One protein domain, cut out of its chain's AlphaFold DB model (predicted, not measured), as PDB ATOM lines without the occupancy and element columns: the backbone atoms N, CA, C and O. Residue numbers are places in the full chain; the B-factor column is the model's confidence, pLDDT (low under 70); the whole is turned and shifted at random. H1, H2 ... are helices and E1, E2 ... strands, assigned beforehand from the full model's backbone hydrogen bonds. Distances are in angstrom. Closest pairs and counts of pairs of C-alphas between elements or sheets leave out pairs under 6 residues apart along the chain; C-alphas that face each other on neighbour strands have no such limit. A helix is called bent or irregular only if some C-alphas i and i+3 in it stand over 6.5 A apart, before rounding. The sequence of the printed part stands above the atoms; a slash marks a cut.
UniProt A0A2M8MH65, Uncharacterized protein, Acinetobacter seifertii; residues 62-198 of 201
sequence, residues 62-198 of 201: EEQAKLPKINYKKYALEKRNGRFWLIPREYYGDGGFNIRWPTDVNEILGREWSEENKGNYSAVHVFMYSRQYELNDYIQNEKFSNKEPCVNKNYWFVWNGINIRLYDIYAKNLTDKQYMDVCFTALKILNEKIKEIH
ATOM      1  N   GLU A  62     138.028 150.082 128.578       93.38
ATOM      2  CA  GLU A  62     137.330 149.022 129.312       93.38
ATOM      3  C   GLU A  62     136.744 147.968 128.362       93.38
ATOM      4  O   GLU A  62     136.858 146.767 128.613       93.38
ATOM      5  N   GLU A  63     136.128 148.401 127.261       94.62
ATOM      6  CA  GLU A  63     135.622 147.492 126.232       94.62
ATOM      7  C   GLU A  63     136.776 146.735 125.577       94.62
ATOM      8  O   GLU A  63     136.717 145.514 125.439       94.62
ATOM      9  N   GLN A  64     137.860 147.437 125.240       92.25
ATOM     10  CA  GLN A  64     139.046 146.844 124.637       92.25
ATOM     11  C   GLN A  64     139.677 145.772 125.533       92.25
ATOM     12  O   GLN A  64     140.094 144.732 125.023       92.25
ATOM     13  N   ALA A  65     139.704 145.978 126.851       91.88
ATOM     14  CA  ALA A  65     140.214 144.999 127.810       91.88
ATOM     15  C   ALA A  65     139.375 143.707 127.869       91.88
ATOM     16  O   ALA A  65     139.913 142.646 128.182       91.88
ATOM     17  N   LYS A  66     138.076 143.789 127.555       94.50
ATOM     18  CA  LYS A  66     137.146 142.646 127.519       94.50
ATOM     19  C   LYS A  66     137.126 141.934 126.165       94.50
ATOM     20  O   LYS A  66     136.552 140.853 126.049       94.50
ATOM     21  N   LEU A  67     137.701 142.528 125.120       95.50
ATOM     22  CA  LEU A  67     137.769 141.921 123.792       95.50
ATOM     23  C   LEU A  67     138.900 140.882 123.701       95.50
ATOM     24  O   LEU A  67     139.905 140.974 124.411       95.50
ATOM     25  N   PRO A  68     138.782 139.890 122.799       94.25
ATOM     26  CA  PRO A  68     139.872 138.961 122.530       94.25
ATOM     27  C   PRO A  68     141.113 139.713 122.043       94.25
ATOM     28  O   PRO A  68     141.023 140.803 121.484       94.25
ATOM     29  N   LYS A  69     142.300 139.111 122.193       93.62
ATOM     30  CA  LYS A  69     143.540 139.708 121.674       93.62
ATOM     31  C   LYS A  69     143.464 139.868 120.151       93.62
ATOM     32  O   LYS A  69     143.479 138.883 119.415       93.62
ATOM     33  N   ILE A  70     143.438 141.114 119.682       93.69
ATOM     34  CA  ILE A  70     143.377 141.453 118.257       93.69
ATOM     35  C   ILE A  70     144.791 141.624 117.702       93.69
ATOM     36  O   ILE A  70     145.637 142.313 118.272       93.69
ATOM     37  N   ASN A  71     145.049 141.043 116.528       95.50
ATOM     38  CA  ASN A  71     146.250 141.359 115.766       95.50
ATOM     39  C   ASN A  71     146.047 142.668 114.983       95.50
ATOM     40  O   ASN A  71     145.644 142.642 113.818       95.50
ATOM     41  N   TYR A  72     146.368 143.803 115.607       93.31
ATOM     42  CA  TYR A  72     146.184 145.141 115.021       93.31
ATOM     43  C   TYR A  72     147.040 145.433 113.776       93.31
ATOM     44  O   TYR A  72     146.784 146.406 113.063       93.31
ATOM     45  N   LYS A  73     148.042 144.585 113.485       95.44
ATOM     46  CA  LYS A  73     148.786 144.637 112.216       95.44
ATOM     47  C   LYS A  73     147.969 144.078 111.051       95.44
ATOM     48  O   LYS A  73     148.185 144.489 109.920       95.44
ATOM     49  N   LYS A  74     147.056 143.139 111.320       96.88
ATOM     50  CA  LYS A  74     146.202 142.499 110.308       96.88
ATOM     51  C   LYS A  74     144.810 143.114 110.233       96.88
ATOM     52  O   LYS A  74     144.234 143.148 109.153       96.88
ATOM     53  N   TYR A  75     144.287 143.602 111.355       96.94
ATOM     54  CA  TYR A  75     142.918 144.096 111.449       96.94
ATOM     55  C   TYR A  75     142.857 145.488 112.073       96.94
ATOM     56  O   TYR A  75     143.620 145.812 112.984       96.94
ATOM     57  N   ALA A  76     141.933 146.298 111.580       95.75
ATOM     58  CA  ALA A  76     141.406 147.454 112.276       95.75
ATOM     59  C   ALA A  76     140.143 147.037 113.038       95.75
ATOM     60  O   ALA A  76     139.387 146.186 112.568       95.75
ATOM     61  N   LEU A  77     139.952 147.612 114.223       95.56
ATOM     62  CA  LEU A  77     138.759 147.413 115.035       95.56
ATOM     63  C   LEU A  77     137.842 148.615 114.840       95.56
ATOM     64  O   LEU A  77     138.264 149.742 115.083       95.56
ATOM     65  N   GLU A  78     136.595 148.366 114.466       94.12
ATOM     66  CA  GLU A  78     135.541 149.373 114.470       94.12
ATOM     67  C   GLU A  78     134.380 148.927 115.350       94.12
ATOM     68  O   GLU A  78     134.028 147.747 115.384       94.12
ATOM     69  N   LYS A  79     133.753 149.877 116.040       94.12
ATOM     70  CA  LYS A  79     132.507 149.641 116.762       94.12
ATOM     71  C   LYS A  79     131.371 150.328 116.029       94.12
ATOM     72  O   LYS A  79     131.465 151.504 115.689       94.12
ATOM     73  N   ARG A  80     130.317 149.566 115.744       92.25
ATOM     74  CA  ARG A  80     129.089 150.045 115.105       92.25
ATOM     75  C   ARG A  80     127.896 149.379 115.748       92.25
ATOM     76  O   ARG A  80     127.863 148.155 115.880       92.25
ATOM     77  N   ASN A  81     126.907 150.180 116.118       87.69
ATOM     78  CA  ASN A  81     125.672 149.721 116.740       87.69
ATOM     79  C   ASN A  81     125.932 148.870 118.002       87.69
ATOM     80  O   ASN A  81     125.303 147.833 118.198       87.69
ATOM     81  N   GLY A  82     126.924 149.265 118.812       87.75
ATOM     82  CA  GLY A  82     127.339 148.533 120.017       87.75
ATOM     83  C   GLY A  82     128.030 147.184 119.764       87.75
ATOM     84  O   GLY A  82     128.244 146.431 120.710       87.75
ATOM     85  N   ARG A  83     128.370 146.864 118.511       93.44
ATOM     86  CA  ARG A  83     129.035 145.617 118.098       93.44
ATOM     87  C   ARG A  83     130.414 145.913 117.531       93.44
ATOM     88  O   ARG A  83     130.642 147.003 117.012       93.44
ATOM     89  N   PHE A  84     131.311 144.936 117.606       95.75
ATOM     90  CA  PHE A  84     132.717 145.092 117.249       95.75
ATOM     91  C   PHE A  84     133.051 144.331 115.974       95.75
ATOM     92  O   PHE A  84     132.755 143.144 115.850       95.75
ATOM     93  N   TRP A  85     133.713 145.012 115.049       96.44
ATOM     94  CA  TRP A  85     134.005 144.527 113.709       96.44
ATOM     95  C   TRP A  85     135.498 144.604 113.441       96.44
ATOM     96  O   TRP A  85     136.132 145.643 113.618       96.44
ATOM     97  N   LEU A  86     136.062 143.490 112.993       97.06
ATOM     98  CA  LEU A  86     137.428 143.400 112.513       97.06
ATOM     99  C   LEU A  86     137.438 143.553 111.000       97.06
ATOM    100  O   LEU A  86     137.002 142.661 110.270       97.06
ATOM    101  N   ILE A  87     137.984 144.673 110.543       97.38
ATOM    102  CA  ILE A  87     138.170 144.992 109.130       97.38
ATOM    103  C   ILE A  87     139.624 144.676 108.765       97.38
ATOM    104  O   ILE A  87     140.531 145.168 109.444       97.38
ATOM    105  N   PRO A  88     139.910 143.858 107.735       96.94
ATOM    106  CA  PRO A  88     141.284 143.644 107.293       96.94
ATOM    107  C   PRO A  88     141.962 144.971 106.935       96.94
ATOM    108  O   PRO A  88     141.392 145.807 106.235       96.94
ATOM    109  N   ARG A  89     143.198 145.166 107.408       94.62
ATOM    110  CA  ARG A  89     143.956 146.418 107.239       94.62
ATOM    111  C   ARG A  89     144.138 146.819 105.777       94.62
ATOM    112  O   ARG A  89     144.191 148.008 105.500       94.62
ATOM    113  N   GLU A  90     144.215 145.847 104.869       93.81
ATOM    114  CA  GLU A  90     144.326 146.078 103.423       93.81
ATOM    115  C   GLU A  90     143.108 146.788 102.814       93.81
ATOM    116  O   GLU A  90     143.269 147.513 101.835       93.81
ATOM    117  N   TYR A  91     141.926 146.642 103.421       94.00
ATOM    118  CA  TYR A  91     140.706 147.338 103.011       94.00
ATOM    119  C   TYR A  91     140.367 148.514 103.923       94.00
ATOM    120  O   TYR A  91     139.500 149.305 103.580       94.00
ATOM    121  N   TYR A  92     140.996 148.651 105.090       92.44
ATOM    122  CA  TYR A  92     140.562 149.626 106.088       92.44
ATOM    123  C   TYR A  92     140.527 151.066 105.545       92.44
ATOM    124  O   TYR A  92     141.475 151.551 104.922       92.44
ATOM    125  N   GLY A  93     139.418 151.749 105.814       88.69
ATOM    126  CA  GLY A  93     139.220 153.169 105.570       88.69
ATOM    127  C   GLY A  93     138.512 153.778 106.770       88.69
ATOM    128  O   GLY A  93     137.723 153.103 107.418       88.69
ATOM    129  N   ASP A  94     138.794 155.039 107.078       82.94
ATOM    130  CA  ASP A  94     138.124 155.716 108.190       82.94
ATOM    131  C   ASP A  94     136.598 155.686 108.001       82.94
ATOM    132  O   ASP A  94     136.097 156.121 106.964       82.94
ATOM    133  N   GLY A  95     135.866 155.127 108.967       87.38
ATOM    134  CA  GLY A  95     134.415 154.986 108.880       87.38
ATOM    135  C   GLY A  95     133.915 153.716 108.175       87.38
ATOM    136  O   GLY A  95     132.702 153.590 107.985       87.38
ATOM    137  N   GLY A  96     134.797 152.793 107.787       93.25
ATOM    138  CA  GLY A  96     134.444 151.540 107.122       93.25
ATOM    139  C   GLY A  96     135.614 150.927 106.348       93.25
ATOM    140  O   GLY A  96     136.638 150.537 106.916       93.25
ATOM    141  N   PHE A  97     135.463 150.774 105.032       95.06
ATOM    142  CA  PHE A  97     136.509 150.182 104.194       95.06
ATOM    143  C   PHE A  97     136.514 150.728 102.765       95.06
ATOM    144  O   PHE A  97     135.551 151.321 102.299       95.06
ATOM    145  N   ASN A  98     137.619 150.540 102.056       93.50
ATOM    146  CA  ASN A  98     137.837 150.967 100.685       93.50
ATOM    147  C   ASN A  98     137.936 149.750  99.763       93.50
ATOM    148  O   ASN A  98     138.565 148.750 100.102       93.50
ATOM    149  N   ILE A  99     137.366 149.881  98.569       92.44
ATOM    150  CA  ILE A  99     137.533 148.951  97.455       92.44
ATOM    151  C   ILE A  99     138.383 149.654  96.406       92.44
ATOM    152  O   ILE A  99     137.966 150.671  95.845       92.44
ATOM    153  N   ARG A 100     139.571 149.117  96.129       89.75
ATOM    154  CA  ARG A 100     140.469 149.607  95.082       89.75
ATOM    155  C   ARG A 100     139.945 149.154  93.730       89.75
ATOM    156  O   ARG A 100     139.957 147.970  93.398       89.75
ATOM    157  N   TRP A 101     139.495 150.108  92.939       87.19
ATOM    158  CA  TRP A 101     139.108 149.897  91.558       87.19
ATOM    159  C   TRP A 101     140.339 149.937  90.632       87.19
ATOM    160  O   TRP A 101     141.174 150.822  90.804       87.19
ATOM    161  N   PRO A 102     140.450 149.042  89.631       89.38
ATOM    162  CA  PRO A 102     139.672 147.812  89.448       89.38
ATOM    163  C   PRO A 102     140.252 146.611  90.219       89.38
ATOM    164  O   PRO A 102     139.642 145.548  90.226       89.38
ATOM    165  N   THR A 103     141.418 146.765  90.855       90.06
ATOM    166  CA  THR A 103     142.227 145.678  91.437       90.06
ATOM    167  C   THR A 103     141.443 144.726  92.340       90.06
ATOM    168  O   THR A 103     141.402 143.530  92.063       90.06
ATOM    169  N   ASP A 104     140.784 145.239  93.381       92.38
ATOM    170  CA  ASP A 104     140.075 144.396  94.352       92.38
ATOM    171  C   ASP A 104     138.849 143.733  93.716       92.38
ATOM    172  O   ASP A 104     138.530 142.587  94.019       92.38
ATOM    173  N   VAL A 105     138.175 144.434  92.798       92.56
ATOM    174  CA  VAL A 105     137.025 143.888  92.062       92.56
ATOM    175  C   VAL A 105     137.461 142.724  91.176       92.56
ATOM    176  O   VAL A 105     136.826 141.669  91.176       92.56
ATOM    177  N   ASN A 106     138.557 142.902  90.439       93.44
ATOM    178  CA  ASN A 106     139.117 141.873  89.574       93.44
ATOM    179  C   ASN A 106     139.542 140.642  90.380       93.44
ATOM    180  O   ASN A 106     139.171 139.529  90.017       93.44
ATOM    181  N   GLU A 107     140.236 140.841  91.503       94.25
ATOM    182  CA  GLU A 107     140.681 139.761  92.387       94.25
ATOM    183  C   GLU A 107     139.506 138.988  93.011       94.25
ATOM    184  O   GLU A 107     139.466 137.759  92.970       94.25
ATOM    185  N   ILE A 108     138.518 139.692  93.570       95.50
ATOM    186  CA  ILE A 108     137.440 139.086  94.369       95.50
ATOM    187  C   ILE A 108     136.340 138.456  93.500       95.50
ATOM    188  O   ILE A 108     135.709 137.462  93.897       95.50
ATOM    189  N   LEU A 109     136.064 139.044  92.333       95.50
ATOM    190  CA  LEU A 109     135.005 138.594  91.426       95.50
ATOM    191  C   LEU A 109     135.522 137.864  90.181       95.50
ATOM    192  O   LEU A 109     134.701 137.391  89.397       95.50
ATOM    193  N   GLY A 110     136.840 137.755  89.986       92.50
ATOM    194  CA  GLY A 110     137.419 137.149  88.784       92.50
ATOM    195  C   GLY A 110     137.075 137.948  87.526       92.50
ATOM    196  O   GLY A 110     136.635 137.386  86.523       92.50
ATOM    197  N   ARG A 111     137.178 139.277  87.611       90.12
ATOM    198  CA  ARG A 111     136.937 140.201  86.491       90.12
ATOM    199  C   ARG A 111     138.255 140.662  85.881       90.12
ATOM    200  O   ARG A 111     139.310 140.557  86.492       90.12
ATOM    201  N   GLU A 112     138.162 141.221  84.681       90.25
ATOM    202  CA  GLU A 112     139.300 141.777  83.944       90.25
ATOM    203  C   GLU A 112     139.008 143.223  83.531       90.25
ATOM    204  O   GLU A 112     139.214 143.634  82.390       90.25
ATOM    205  N   TRP A 113     138.456 144.012  84.455       88.56
ATOM    206  CA  TRP A 113     138.237 145.429  84.202       88.56
ATOM    207  C   TRP A 113     139.578 146.146  84.056       88.56
ATOM    208  O   TRP A 113     140.456 146.023  84.912       88.56
ATOM    209  N   SER A 114     139.726 146.909  82.975       81.94
ATOM    210  CA  SER A 114     140.889 147.756  82.742       81.94
ATOM    211  C   SER A 114     140.767 149.085  83.482       81.94
ATOM    212  O   SER A 114     139.689 149.674  83.573       81.94
ATOM    213  N   GLU A 115     141.893 149.595  83.964       70.25
ATOM    214  CA  GLU A 115     141.979 150.929  84.545       70.25
ATOM    215  C   GLU A 115     142.115 151.964  83.415       70.25
ATOM    216  O   GLU A 115     143.195 152.160  82.860       70.25
ATOM    217  N   GLU A 116     141.012 152.607  83.020       61.59
ATOM    218  CA  GLU A 116     141.063 153.685  82.013       61.59
ATOM    219  C   GLU A 116     141.767 154.945  82.559       61.59
ATOM    220  O   GLU A 116     142.419 155.672  81.811       61.59
ATOM    221  N   ASN A 117     141.723 155.161  83.879       54.72
ATOM    222  CA  ASN A 117     142.333 156.302  84.558       54.72
ATOM    223  C   ASN A 117     143.615 155.882  85.293       54.72
ATOM    224  O   ASN A 117     143.593 155.637  86.493       54.72
ATOM    225  N   LYS A 118     144.756 155.856  84.592       49.66
ATOM    226  CA  LYS A 118     146.102 155.534  85.135       49.66
ATOM    227  C   LYS A 118     146.650 156.528  86.182       49.66
ATOM    228  O   LYS A 118     147.853 156.567  86.432       49.66
ATOM    229  N   GLY A 119     145.809 157.386  86.750       45.78
ATOM    230  CA  GLY A 119     146.215 158.480  87.619       45.78
ATOM    231  C   GLY A 119     145.282 158.602  88.812       45.78
ATOM    232  O   GLY A 119     144.155 159.060  88.661       45.78
ATOM    233  N   ASN A 120     145.826 158.278  89.984       51.12
ATOM    234  CA  ASN A 120     145.243 158.365  91.325       51.12
ATOM    235  C   ASN A 120     144.296 157.223  91.698       51.12
ATOM    236  O   ASN A 120     143.245 157.047  91.095       51.12
ATOM    237  N   TYR A 121     144.694 156.507  92.757       57.03
ATOM    238  CA  TYR A 121     143.928 155.564  93.573       57.03
ATOM    239  C   TYR A 121     142.407 155.701  93.405       57.03
ATOM    240  O   TYR A 121     141.745 156.416  94.161       57.03
ATOM    241  N   SER A 122     141.846 155.009  92.413       67.50
ATOM    242  CA  SER A 122     140.400 154.939  92.248       67.50
ATOM    243  C   SER A 122     139.878 154.023  93.341       67.50
ATOM    244  O   SER A 122     139.986 152.807  93.252       67.50
ATOM    245  N   ALA A 123     139.376 154.605  94.425       80.81
ATOM    246  CA  ALA A 123     138.771 153.864  95.518       80.81
ATOM    247  C   ALA A 123     137.285 154.205  95.618       80.81
ATOM    248  O   ALA A 123     136.890 155.375  95.535       80.81
ATOM    249  N   VAL A 124     136.471 153.171  95.813       88.31
ATOM    250  CA  VAL A 124     135.099 153.317  96.294       88.31
ATOM    251  C   VAL A 124     135.130 153.085  97.791       88.31
ATOM    252  O   VAL A 124     135.563 152.031  98.252       88.31
ATOM    253  N   HIS A 125     134.690 154.082  98.546       92.00
ATOM    254  CA  HIS A 125     134.594 153.968  99.986       92.00
ATOM    255  C   HIS A 125     133.239 153.376 100.359       92.00
ATOM    256  O   HIS A 125     132.194 153.791  99.855       92.00
ATOM    257  N   VAL A 126     133.268 152.398 101.248       93.56
ATOM    258  CA  VAL A 126     132.109 151.726 101.810       93.56
ATOM    259  C   VAL A 126     131.994 152.175 103.256       93.56
ATOM    260  O   VAL A 126     132.672 151.656 104.142       93.56
ATOM    261  N   PHE A 127     131.132 153.160 103.479       92.19
ATOM    262  CA  PHE A 127     130.851 153.649 104.817       92.19
ATOM    263  C   PHE A 127     129.982 152.649 105.569       92.19
ATOM    264  O   PHE A 127     128.984 152.152 105.038       92.19
ATOM    265  N   MET A 128     130.332 152.432 106.829       92.94
ATOM    266  CA  MET A 128     129.576 151.652 107.794       92.94
ATOM    267  C   MET A 128     129.045 152.609 108.858       92.94
ATOM    268  O   MET A 128     129.816 153.141 109.650       92.94
ATOM    269  N   TYR A 129     127.735 152.837 108.895       88.50
ATOM    270  CA  TYR A 129     127.097 153.719 109.870       88.50
ATOM    271  C   TYR A 129     126.234 152.930 110.846       88.50
ATOM    272  O   TYR A 129     125.465 152.040 110.468       88.50
ATOM    273  N   SER A 130     126.296 153.313 112.114       86.62
ATOM    274  CA  SER A 130     125.311 152.875 113.095       86.62
ATOM    275  C   SER A 130     123.928 153.407 112.738       86.62
ATOM    276  O   SER A 130     123.785 154.490 112.172       86.62
ATOM    277  N   ARG A 131     122.878 152.650 113.062       79.12
ATOM    278  CA  ARG A 131     121.497 152.989 112.678       79.12
ATOM    279  C   ARG A 131     121.018 154.331 113.248       79.12
ATOM    280  O   ARG A 131     120.138 154.974 112.686       79.12
ATOM    281  N   GLN A 132     121.603 154.744 114.367       75.75
ATOM    282  CA  GLN A 132     121.331 155.998 115.064       75.75
ATOM    283  C   GLN A 132     121.926 157.218 114.338       75.75
ATOM    284  O   GLN A 132     121.647 158.351 114.722       75.75
ATOM    285  N   TYR A 133     122.735 157.006 113.295       72.00
ATOM    286  CA  TYR A 133     123.338 158.060 112.487       72.00
ATOM    287  C   TYR A 133     122.302 158.679 111.532       72.00
ATOM    288  O   TYR A 133     122.321 158.464 110.323       72.00
ATOM    289  N   GLU A 134     121.376 159.464 112.080       62.25
ATOM    290  CA  GLU A 134     120.504 160.355 111.309       62.25
ATOM    291  C   GLU A 134     121.213 161.693 111.096       62.25
ATOM    292  O   GLU A 134     120.975 162.669 111.808       62.25
ATOM    293  N   LEU A 135     122.138 161.735 110.134       54.31
ATOM    294  CA  LEU A 135     122.805 162.983 109.768       54.31
ATOM    295  C   LEU A 135     122.068 163.724 108.664       54.31
ATOM    296  O   LEU A 135     122.311 163.503 107.472       54.31
ATOM    297  N   ASN A 136     121.270 164.702 109.101       52.06
ATOM    298  CA  ASN A 136     120.644 165.740 108.286       52.06
ATOM    299  C   ASN A 136     119.760 165.177 107.152       52.06
ATOM    300  O   ASN A 136     119.657 163.974 106.927       52.06
ATOM    301  N   ASP A 137     119.150 166.061 106.359       50.38
ATOM    302  CA  ASP A 137     118.324 165.687 105.197       50.38
ATOM    303  C   ASP A 137     119.081 164.863 104.118       50.38
ATOM    304  O   ASP A 137     118.484 164.399 103.148       50.38
ATOM    305  N   TYR A 138     120.398 164.662 104.262       51.19
ATOM    306  CA  TYR A 138     121.259 164.000 103.278       51.19
ATOM    307  C   TYR A 138     121.345 162.475 103.472       51.19
ATOM    308  O   TYR A 138     121.272 161.726 102.486       51.19
ATOM    309  N   ILE A 139     121.441 162.009 104.723       60.84
ATOM    310  CA  ILE A 139     121.537 160.590 105.102       60.84
ATOM    311  C   ILE A 139     120.252 160.210 105.847       60.84
ATOM    312  O   ILE A 139     120.230 160.028 107.058       60.84
ATOM    313  N   GLN A 140     119.146 160.149 105.106       60.72
ATOM    314  CA  GLN A 140     117.856 159.760 105.669       60.72
ATOM    315  C   GLN A 140     117.793 158.239 105.823       60.72
ATOM    316  O   GLN A 140     118.051 157.510 104.862       60.72
ATOM    317  N   ASN A 141     117.402 157.766 107.008       61.19
ATOM    318  CA  ASN A 141     117.230 156.342 107.315       61.19
ATOM    319  C   ASN A 141     116.292 155.620 106.328       61.19
ATOM    320  O   ASN A 141     116.483 154.441 106.039       61.19
ATOM    321  N   GLU A 142     115.341 156.337 105.727       60.81
ATOM    322  CA  GLU A 142     114.448 155.829 104.676       60.81
ATOM    323  C   GLU A 142     115.197 155.304 103.436       60.81
ATOM    324  O   GLU A 142     114.740 154.365 102.773       60.81
ATOM    325  N   LYS A 143     116.384 155.858 103.139       68.50
ATOM    326  CA  LYS A 143     117.241 155.401 102.034       68.50
ATOM    327  C   LYS A 143     117.873 154.035 102.299       68.50
ATOM    328  O   LYS A 143     118.167 153.341 101.335       68.50
ATOM    329  N   PHE A 144     118.033 153.639 103.563       71.69
ATOM    330  CA  PHE A 144     118.554 152.327 103.970       71.69
ATOM    331  C   PHE A 144     117.434 151.296 104.211       71.69
ATOM    332  O   PHE A 144     117.635 150.302 104.901       71.69
ATOM    333  N   SER A 145     116.226 151.519 103.680       63.41
ATOM    334  CA  SER A 145     115.106 150.569 103.792       63.41
ATOM    335  C   SER A 145     115.411 149.199 103.151       63.41
ATOM    336  O   SER A 145     116.397 149.070 102.430       63.41
ATOM    337  N   ASN A 146     114.556 148.188 103.413       60.44
ATOM    338  CA  ASN A 146     114.631 146.750 103.035       60.44
ATOM    339  C   ASN A 146     114.753 146.430 101.523       60.44
ATOM    340  O   ASN A 146     114.288 145.393 101.052       60.44
ATOM    341  N   LYS A 147     115.319 147.324 100.724       68.69
ATOM    342  CA  LYS A 147     115.655 147.072  99.335       68.69
ATOM    343  C   LYS A 147     116.836 146.115  99.286       68.69
ATOM    344  O   LYS A 147     117.804 146.261 100.031       68.69
ATOM    345  N   GLU A 148     116.745 145.155  98.381       81.31
ATOM    346  CA  GLU A 148     117.821 144.207  98.136       81.31
ATOM    347  C   GLU A 148     119.108 144.969  97.759       81.31
ATOM    348  O   GLU A 148     119.057 145.917  96.957       81.31
ATOM    349  N   PRO A 149     120.254 144.651  98.387       85.00
ATOM    350  CA  PRO A 149     121.510 145.309  98.070       85.00
ATOM    351  C   PRO A 149     121.912 144.996  96.628       85.00
ATOM    352  O   PRO A 149     121.688 143.892  96.138       85.00
ATOM    353  N   CYS A 150     122.534 145.965  95.954       84.94
ATOM    354  CA  CYS A 150     123.018 145.789  94.585       84.94
ATOM    355  C   CYS A 150     121.907 145.465  93.570       84.94
ATOM    356  O   CYS A 150     122.149 144.775  92.592       84.94
ATOM    357  N   VAL A 151     120.687 145.971  93.765       80.31
ATOM    358  CA  VAL A 151     119.604 145.895  92.771       80.31
ATOM    359  C   VAL A 151     119.157 147.307  92.414       80.31
ATOM    360  O   VAL A 151     119.029 148.148  93.297       80.31
ATOM    361  N   ASN A 152     118.922 147.603  91.130       71.06
ATOM    362  CA  ASN A 152     118.424 148.912  90.669       71.06
ATOM    363  C   ASN A 152     119.213 150.117  91.221       71.06
ATOM    364  O   ASN A 152     118.626 151.116  91.636       71.06
ATOM    365  N   LYS A 153     120.548 150.020  91.243       68.94
ATOM    366  CA  LYS A 153     121.441 151.052  91.799       68.94
ATOM    367  C   LYS A 153     121.255 151.301  93.305       68.94
ATOM    368  O   LYS A 153     121.523 152.395  93.802       68.94
ATOM    369  N   ASN A 154     120.785 150.295  94.043       73.75
ATOM    370  CA  ASN A 154     120.660 150.377  95.489       73.75
ATOM    371  C   ASN A 154     122.020 150.186  96.176       73.75
ATOM    372  O   ASN A 154     122.464 149.069  96.441       73.75
ATOM    373  N   TYR A 155     122.672 151.311  96.451       81.00
ATOM    374  CA  TYR A 155     124.004 151.394  97.062       81.00
ATOM    375  C   TYR A 155     123.963 151.808  98.536       81.00
ATOM    376  O   TYR A 155     124.987 152.149  99.129       81.00
ATOM    377  N   TRP A 156     122.749 151.835  99.082       86.94
ATOM    378  CA  TRP A 156     122.406 152.192 100.444       86.94
ATOM    379  C   TRP A 156     121.591 151.028 100.986       86.94
ATOM    380  O   TRP A 156     120.469 150.794 100.547       86.94
ATOM    381  N   PHE A 157     122.164 150.234 101.877       87.62
ATOM    382  CA  PHE A 157     121.503 149.021 102.349       87.62
ATOM    383  C   PHE A 157     121.862 148.720 103.793       87.62
ATOM    384  O   PHE A 157     122.819 149.268 104.332       87.62
ATOM    385  N   VAL A 158     121.090 147.841 104.422       88.62
ATOM    386  CA  VAL A 158     121.374 147.371 105.777       88.62
ATOM    387  C   VAL A 158     122.092 146.034 105.703       88.62
ATOM    388  O   VAL A 158     121.593 145.080 105.111       88.62
ATOM    389  N   TRP A 159     123.248 145.951 106.351       90.94
ATOM    390  CA  TRP A 159     123.998 144.717 106.543       90.94
ATOM    391  C   TRP A 159     124.172 144.467 108.035       90.94
ATOM    392  O   TRP A 159     124.718 145.309 108.740       90.94
ATOM    393  N   ASN A 160     123.672 143.339 108.545       90.62
ATOM    394  CA  ASN A 160     123.732 143.009 109.974       90.62
ATOM    395  C   ASN A 160     123.249 144.150 110.900       90.62
ATOM    396  O   ASN A 160     123.771 144.333 111.994       90.62
ATOM    397  N   GLY A 161     122.249 144.933 110.481       87.44
ATOM    398  CA  GLY A 161     121.746 146.075 111.255       87.44
ATOM    399  C   GLY A 161     122.623 147.337 111.212       87.44
ATOM    400  O   GLY A 161     122.355 148.269 111.968       87.44
ATOM    401  N   ILE A 162     123.641 147.372 110.348       90.00
ATOM    402  CA  ILE A 162     124.505 148.524 110.050       90.00
ATOM    403  C   ILE A 162     124.085 149.110 108.707       90.00
ATOM    404  O   ILE A 162     123.871 148.376 107.741       90.00
ATOM    405  N   ASN A 163     123.995 150.431 108.641       89.94
ATOM    406  CA  ASN A 163     123.700 151.166 107.423       89.94
ATOM    407  C   ASN A 163     124.974 151.250 106.567       89.94
ATOM    408  O   ASN A 163     125.960 151.863 106.968       89.94
ATOM    409  N   ILE A 164     124.954 150.645 105.386       91.00
ATOM    410  CA  ILE A 164     126.067 150.617 104.437       91.00
ATOM    411  C   ILE A 164     125.796 151.584 103.297       91.00
ATOM    412  O   ILE A 164     124.741 151.519 102.664       91.00
ATOM    413  N   ARG A 165     126.765 152.450 103.002       89.12
ATOM    414  CA  ARG A 165     126.721 153.361 101.856       89.12
ATOM    415  C   ARG A 165     127.986 153.223 101.030       89.12
ATOM    416  O   ARG A 165     129.079 153.464 101.535       89.12
ATOM    417  N   LEU A 166     127.829 152.951  99.741       89.62
ATOM    418  CA  LEU A 166     128.931 153.065  98.791       89.62
ATOM    419  C   LEU A 166     129.016 154.507  98.292       89.62
ATOM    420  O   LEU A 166     128.007 155.135  97.956       89.62
ATOM    421  N   TYR A 167     130.231 155.039  98.274       85.75
ATOM    422  CA  TYR A 167     130.523 156.383  97.812       85.75
ATOM    423  C   TYR A 167     131.780 156.377  96.943       85.75
ATOM    424  O   TYR A 167     132.865 155.962  97.353       85.75
ATOM    425  N   ASP A 168     131.619 156.840  95.715       77.50
ATOM    426  CA  ASP A 168     132.638 156.905  94.678       77.50
ATOM    427  C   ASP A 168     133.521 158.146  94.863       77.50
ATOM    428  O   ASP A 168     133.467 159.098  94.089       77.50
ATOM    429  N   ILE A 169     134.356 158.145  95.910       68.12
ATOM    430  CA  ILE A 169     135.229 159.290  96.222       68.12
ATOM    431  C   ILE A 169     136.146 159.616  95.029       68.12
ATOM    432  O   ILE A 169     136.269 160.782  94.642       68.12
ATOM    433  N   TYR A 170     136.771 158.589  94.437       67.31
ATOM    434  CA  TYR A 170     137.777 158.758  93.379       67.31
ATOM    435  C   TYR A 170     137.526 157.922  92.115       67.31
ATOM    436  O   TYR A 170     138.097 158.226  91.071       67.31
ATOM    437  N   ALA A 171     136.636 156.927  92.158       62.25
ATOM    438  CA  ALA A 171     136.247 156.129  90.993       62.25
ATOM    439  C   ALA A 171     135.154 156.833  90.159       62.25
ATOM    440  O   ALA A 171     134.032 156.345  90.032       62.25
ATOM    441  N   LYS A 172     135.459 158.022  89.623       64.31
ATOM    442  CA  LYS A 172     134.496 158.781  88.809       64.31
ATOM    443  C   LYS A 172     134.179 158.031  87.511       64.31
ATOM    444  O   LYS A 172     135.086 157.542  86.845       64.31
ATOM    445  N   ASN A 173     132.900 158.036  87.128       72.81
ATOM    446  CA  ASN A 173     132.373 157.509  85.860       72.81
ATOM    447  C   ASN A 173     132.362 155.977  85.710       72.81
ATOM    448  O   ASN A 173     132.445 155.476  84.590       72.81
ATOM    449  N   LEU A 174     132.207 155.218  86.800       80.00
ATOM    450  CA  LEU A 174     131.889 153.792  86.681       80.00
ATOM    451  C   LEU A 174     130.562 153.607  85.928       80.00
ATOM    452  O   LEU A 174     129.544 154.211  86.271       80.00
ATOM    453  N   THR A 175     130.565 152.742  84.915       85.12
ATOM    454  CA  THR A 175     129.332 152.299  84.253       85.12
ATOM    455  C   THR A 175     128.445 151.532  85.233       85.12
ATOM    456  O   THR A 175     128.930 150.973  86.218       85.12
ATOM    457  N   ASP A 176     127.150 151.417  84.931       84.31
ATOM    458  CA  ASP A 176     126.206 150.673  85.775       84.31
ATOM    459  C   ASP A 176     126.683 149.240  86.063       84.31
ATOM    460  O   ASP A 176     126.604 148.773  87.196       84.31
ATOM    461  N   LYS A 177     127.262 148.557  85.067       87.50
ATOM    462  CA  LYS A 177     127.810 147.204  85.237       87.50
ATOM    463  C   LYS A 177     129.025 147.176  86.174       87.50
ATOM    464  O   LYS A 177     129.126 146.283  87.009       87.50
ATOM    465  N   GLN A 178     129.933 148.141  86.053       88.12
ATOM    466  CA  GLN A 178     131.116 148.230  86.916       88.12
ATOM    467  C   GLN A 178     130.725 148.575  88.355       88.12
ATOM    468  O   GLN A 178     131.239 147.977  89.295       88.12
ATOM    469  N   TYR A 179     129.764 149.481  88.534       86.62
ATOM    470  CA  TYR A 179     129.254 149.842  89.855       86.62
ATOM    471  C   TYR A 179     128.552 148.655  90.535       86.62
ATOM    472  O   TYR A 179     128.699 148.445  91.738       86.62
ATOM    473  N   MET A 180     127.841 147.829  89.764       89.88
ATOM    474  CA  MET A 180     127.268 146.573  90.253       89.88
ATOM    475  C   MET A 180     128.340 145.588  90.730       89.88
ATOM    476  O   MET A 180     128.215 145.042  91.824       89.88
ATOM    477  N   ASP A 181     129.420 145.405  89.966       92.19
ATOM    478  CA  ASP A 181     130.549 144.567  90.386       92.19
ATOM    479  C   ASP A 181     131.239 145.136  91.646       92.19
ATOM    480  O   ASP A 181     131.584 144.381  92.556       92.19
ATOM    481  N   VAL A 182     131.366 146.460  91.786       91.88
ATOM    482  CA  VAL A 182     131.830 147.082  93.044       91.88
ATOM    483  C   VAL A 182     130.887 146.756  94.204       91.88
ATOM    484  O   VAL A 182     131.345 146.402  95.289       91.88
ATOM    485  N   CYS A 183     129.573 146.828  93.991       92.62
ATOM    486  CA  CYS A 183     128.588 146.513  95.021       92.62
ATOM    487  C   CYS A 183     128.670 145.049  95.476       92.62
ATOM    488  O   CYS A 183     128.722 144.773  96.676       92.62
ATOM    489  N   PHE A 184     128.783 144.102  94.540       94.06
ATOM    490  CA  PHE A 184     128.992 142.693  94.880       94.06
ATOM    491  C   PHE A 184     130.331 142.449  95.580       94.06
ATOM    492  O   PHE A 184     130.405 141.632  96.499       94.06
ATOM    493  N   THR A 185     131.373 143.189  95.202       95.56
ATOM    494  CA  THR A 185     132.669 143.157  95.892       95.56
ATOM    495  C   THR A 185     132.525 143.623  97.342       95.56
ATOM    496  O   THR A 185     133.017 142.951  98.248       95.56
ATOM    497  N   ALA A 186     131.780 144.707  97.589       95.31
ATOM    498  CA  ALA A 186     131.481 145.183  98.939       95.31
ATOM    499  C   ALA A 186     130.758 144.117  99.770       95.31
ATOM    500  O   ALA A 186     131.164 143.845 100.898       95.31
ATOM    501  N   LEU A 187     129.731 143.471  99.205       95.25
ATOM    502  CA  LEU A 187     129.001 142.394  99.880       95.25
ATOM    503  C   LEU A 187     129.894 141.196 100.213       95.25
ATOM    504  O   LEU A 187     129.789 140.656 101.313       95.25
ATOM    505  N   LYS A 188     130.789 140.786  99.307       96.88
ATOM    506  CA  LYS A 188     131.753 139.713  99.591       96.88
ATOM    507  C   LYS A 188     132.712 140.091 100.713       96.88
ATOM    508  O   LYS A 188     132.923 139.288 101.615       96.88
ATOM    509  N   ILE A 189     133.262 141.306 100.708       96.88
ATOM    510  CA  ILE A 189     134.144 141.768 101.792       96.88
ATOM    511  C   ILE A 189     133.388 141.782 103.126       96.88
ATOM    512  O   ILE A 189     133.880 141.222 104.107       96.88
ATOM    513  N   LEU A 190     132.182 142.353 103.151       96.25
ATOM    514  CA  LEU A 190     131.319 142.388 104.333       96.25
ATOM    515  C   LEU A 190     131.050 140.979 104.878       96.25
ATOM    516  O   LEU A 190     131.263 140.733 106.058       96.25
ATOM    517  N   ASN A 191     130.629 140.045 104.025       96.25
ATOM    518  CA  ASN A 191     130.191 138.717 104.463       96.25
ATOM    519  C   ASN A 191     131.335 137.725 104.722       96.25
ATOM    520  O   ASN A 191     131.185 136.839 105.559       96.25
ATOM    521  N   GLU A 192     132.454 137.830 104.003       97.19
ATOM    522  CA  GLU A 192     133.514 136.811 104.027       97.19
ATOM    523  C   GLU A 192     134.794 137.275 104.733       97.19
ATOM    524  O   GLU A 192     135.562 136.448 105.234       97.19
ATOM    525  N   LYS A 193     135.074 138.585 104.746       96.75
ATOM    526  CA  LYS A 193     136.358 139.131 105.217       96.75
ATOM    527  C   LYS A 193     136.229 139.888 106.533       96.75
ATOM    528  O   LYS A 193     137.112 139.756 107.384       96.75
ATOM    529  N   ILE A 194     135.161 140.664 106.698       96.69
ATOM    530  CA  ILE A 194     134.871 141.383 107.939       96.69
ATOM    531  C   ILE A 194     134.295 140.400 108.955       96.69
ATOM    532  O   ILE A 194     133.416 139.600 108.646       96.69
ATOM    533  N   LYS A 195     134.816 140.445 110.182       96.44
ATOM    534  CA  LYS A 195     134.404 139.534 111.254       96.44
ATOM    535  C   LYS A 195     133.819 140.304 112.412       96.44
ATOM    536  O   LYS A 195     134.427 141.263 112.874       96.44
ATOM    537  N   GLU A 196     132.686 139.846 112.915       96.31
ATOM    538  CA  GLU A 196     132.220 140.277 114.224       96.31
ATOM    539  C   GLU A 196     133.044 139.604 115.324       96.31
ATOM    540  O   GLU A 196     133.419 138.433 115.207       96.31
ATOM    541  N   ILE A 197     133.321 140.339 116.398       96.25
ATOM    542  CA  ILE A 197     133.876 139.789 117.633       96.25
ATOM    543  C   ILE A 197     133.023 140.194 118.832       96.25
ATOM    544  O   ILE A 197     132.330 141.212 118.826       96.25
ATOM    545  N   HIS A 198     133.119 139.393 119.886       95.44
ATOM    546  CA  HIS A 198     132.387 139.580 121.131       95.44
ATOM    547  C   HIS A 198     133.358 139.605 122.307       95.44
ATOM    548  O   HIS A 198     134.514 139.198 122.171       95.44
TER     549      HIS A 198
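What this domain is: This is residues 62 to 198 of the 201 residues of an uncharacterized protein of Acinetobacter seifertii (UniProt A0A2M8MH65). A strongly twisted four-strand sheet, E3 E4 E6 E5, has the long helix H4 packed over one face and the short H3 on the opposite face. At one end, a small three-strand sheet, E1 E2 E7, takes in the strand that follows H4, with H1 at the far end of the printed part; at the other, H2 crosses H4. The printed part has 137 residues in the order H1 E1 E2 E3 H2 E4 H3 E5 E6 H4 E7, mixed helices and strands, both sheets antiparallel. It is compact, with a radius of gyration of the C-alphas of 15.4 A and spans of 48 by 36 by 23 A.

Where its parts are: H1, residues 62 to 66, begins at C-alpha 62 (137.330, 149.022, 129.312). Then come E1, residues 75 to 80, 15.5 A; E2, 83 to 88, 16.5 A; E3, 96 to 100, 13.6 A; and H2, 103 to 109, 10.1 A. E4, 123 to 129, 18.5 A, precedes H3, 141 to 144; E5, 156 to 159; and E6, 162 to 167, 15.7 A. H4, 176 to 193, is 24.8 A long from C-alpha 176 (126.206, 150.673, 85.775), and is neither bent nor irregular, but only just: C-alphas 190 and 193 are 6.1 A apart. E7, 195 to 197, ends at C-alpha 197 (133.876, 139.789, 117.633).

How they stand to each other: In the larger sheet, N 99 and O 124 are 2.8 A apart between E3 and E4, N 127 and O 165 2.8 A between E4 and E6, and N 162 and O 159 2.8 A in the hairpin E5 and E6. E4, H3 and E5 make a split strand-helix-strand unit, two strands running the same way with E6 between them, its crossover right-handed. H4 is on this sheet at a height of 8.5 A over E4, slantwise at 57 degrees on the local plane, only just short of across; the closest C-alphas, Val 126 and Ala 186, are 7.2 A apart. H3 is on the opposite face at a height of 8.0 A, only just over E5 with 3 of its C-alphas; those of Phe 144 and Phe 157 are closest, at 4.7 A. H2 touches residues 181 to 188 of H4, about perpendicular at 76 degrees; the closest C-alphas, Val 105 and Thr 185, are 5.8 A apart. In the smaller sheet, N 78 and O 85 are 2.9 A apart in the hairpin E1 and E2, and N 86 and O 195 2.8 A between E2 and E7. Every O i to N i+4 pair is within hydrogen-bond range in H1, H2 and H4; H3 is too short for one.

The domain as a whole: The farthest C-alphas, those of Glu 62 and Glu 116, are 47.7 A apart. The printed part has no cut. The links H2 to E4, E4 to H3 and H3 to E5 are long. The mean pLDDT of the printed part is 84.6, and 25 residues are under 70, among them 116 to 122 and 134 to 143.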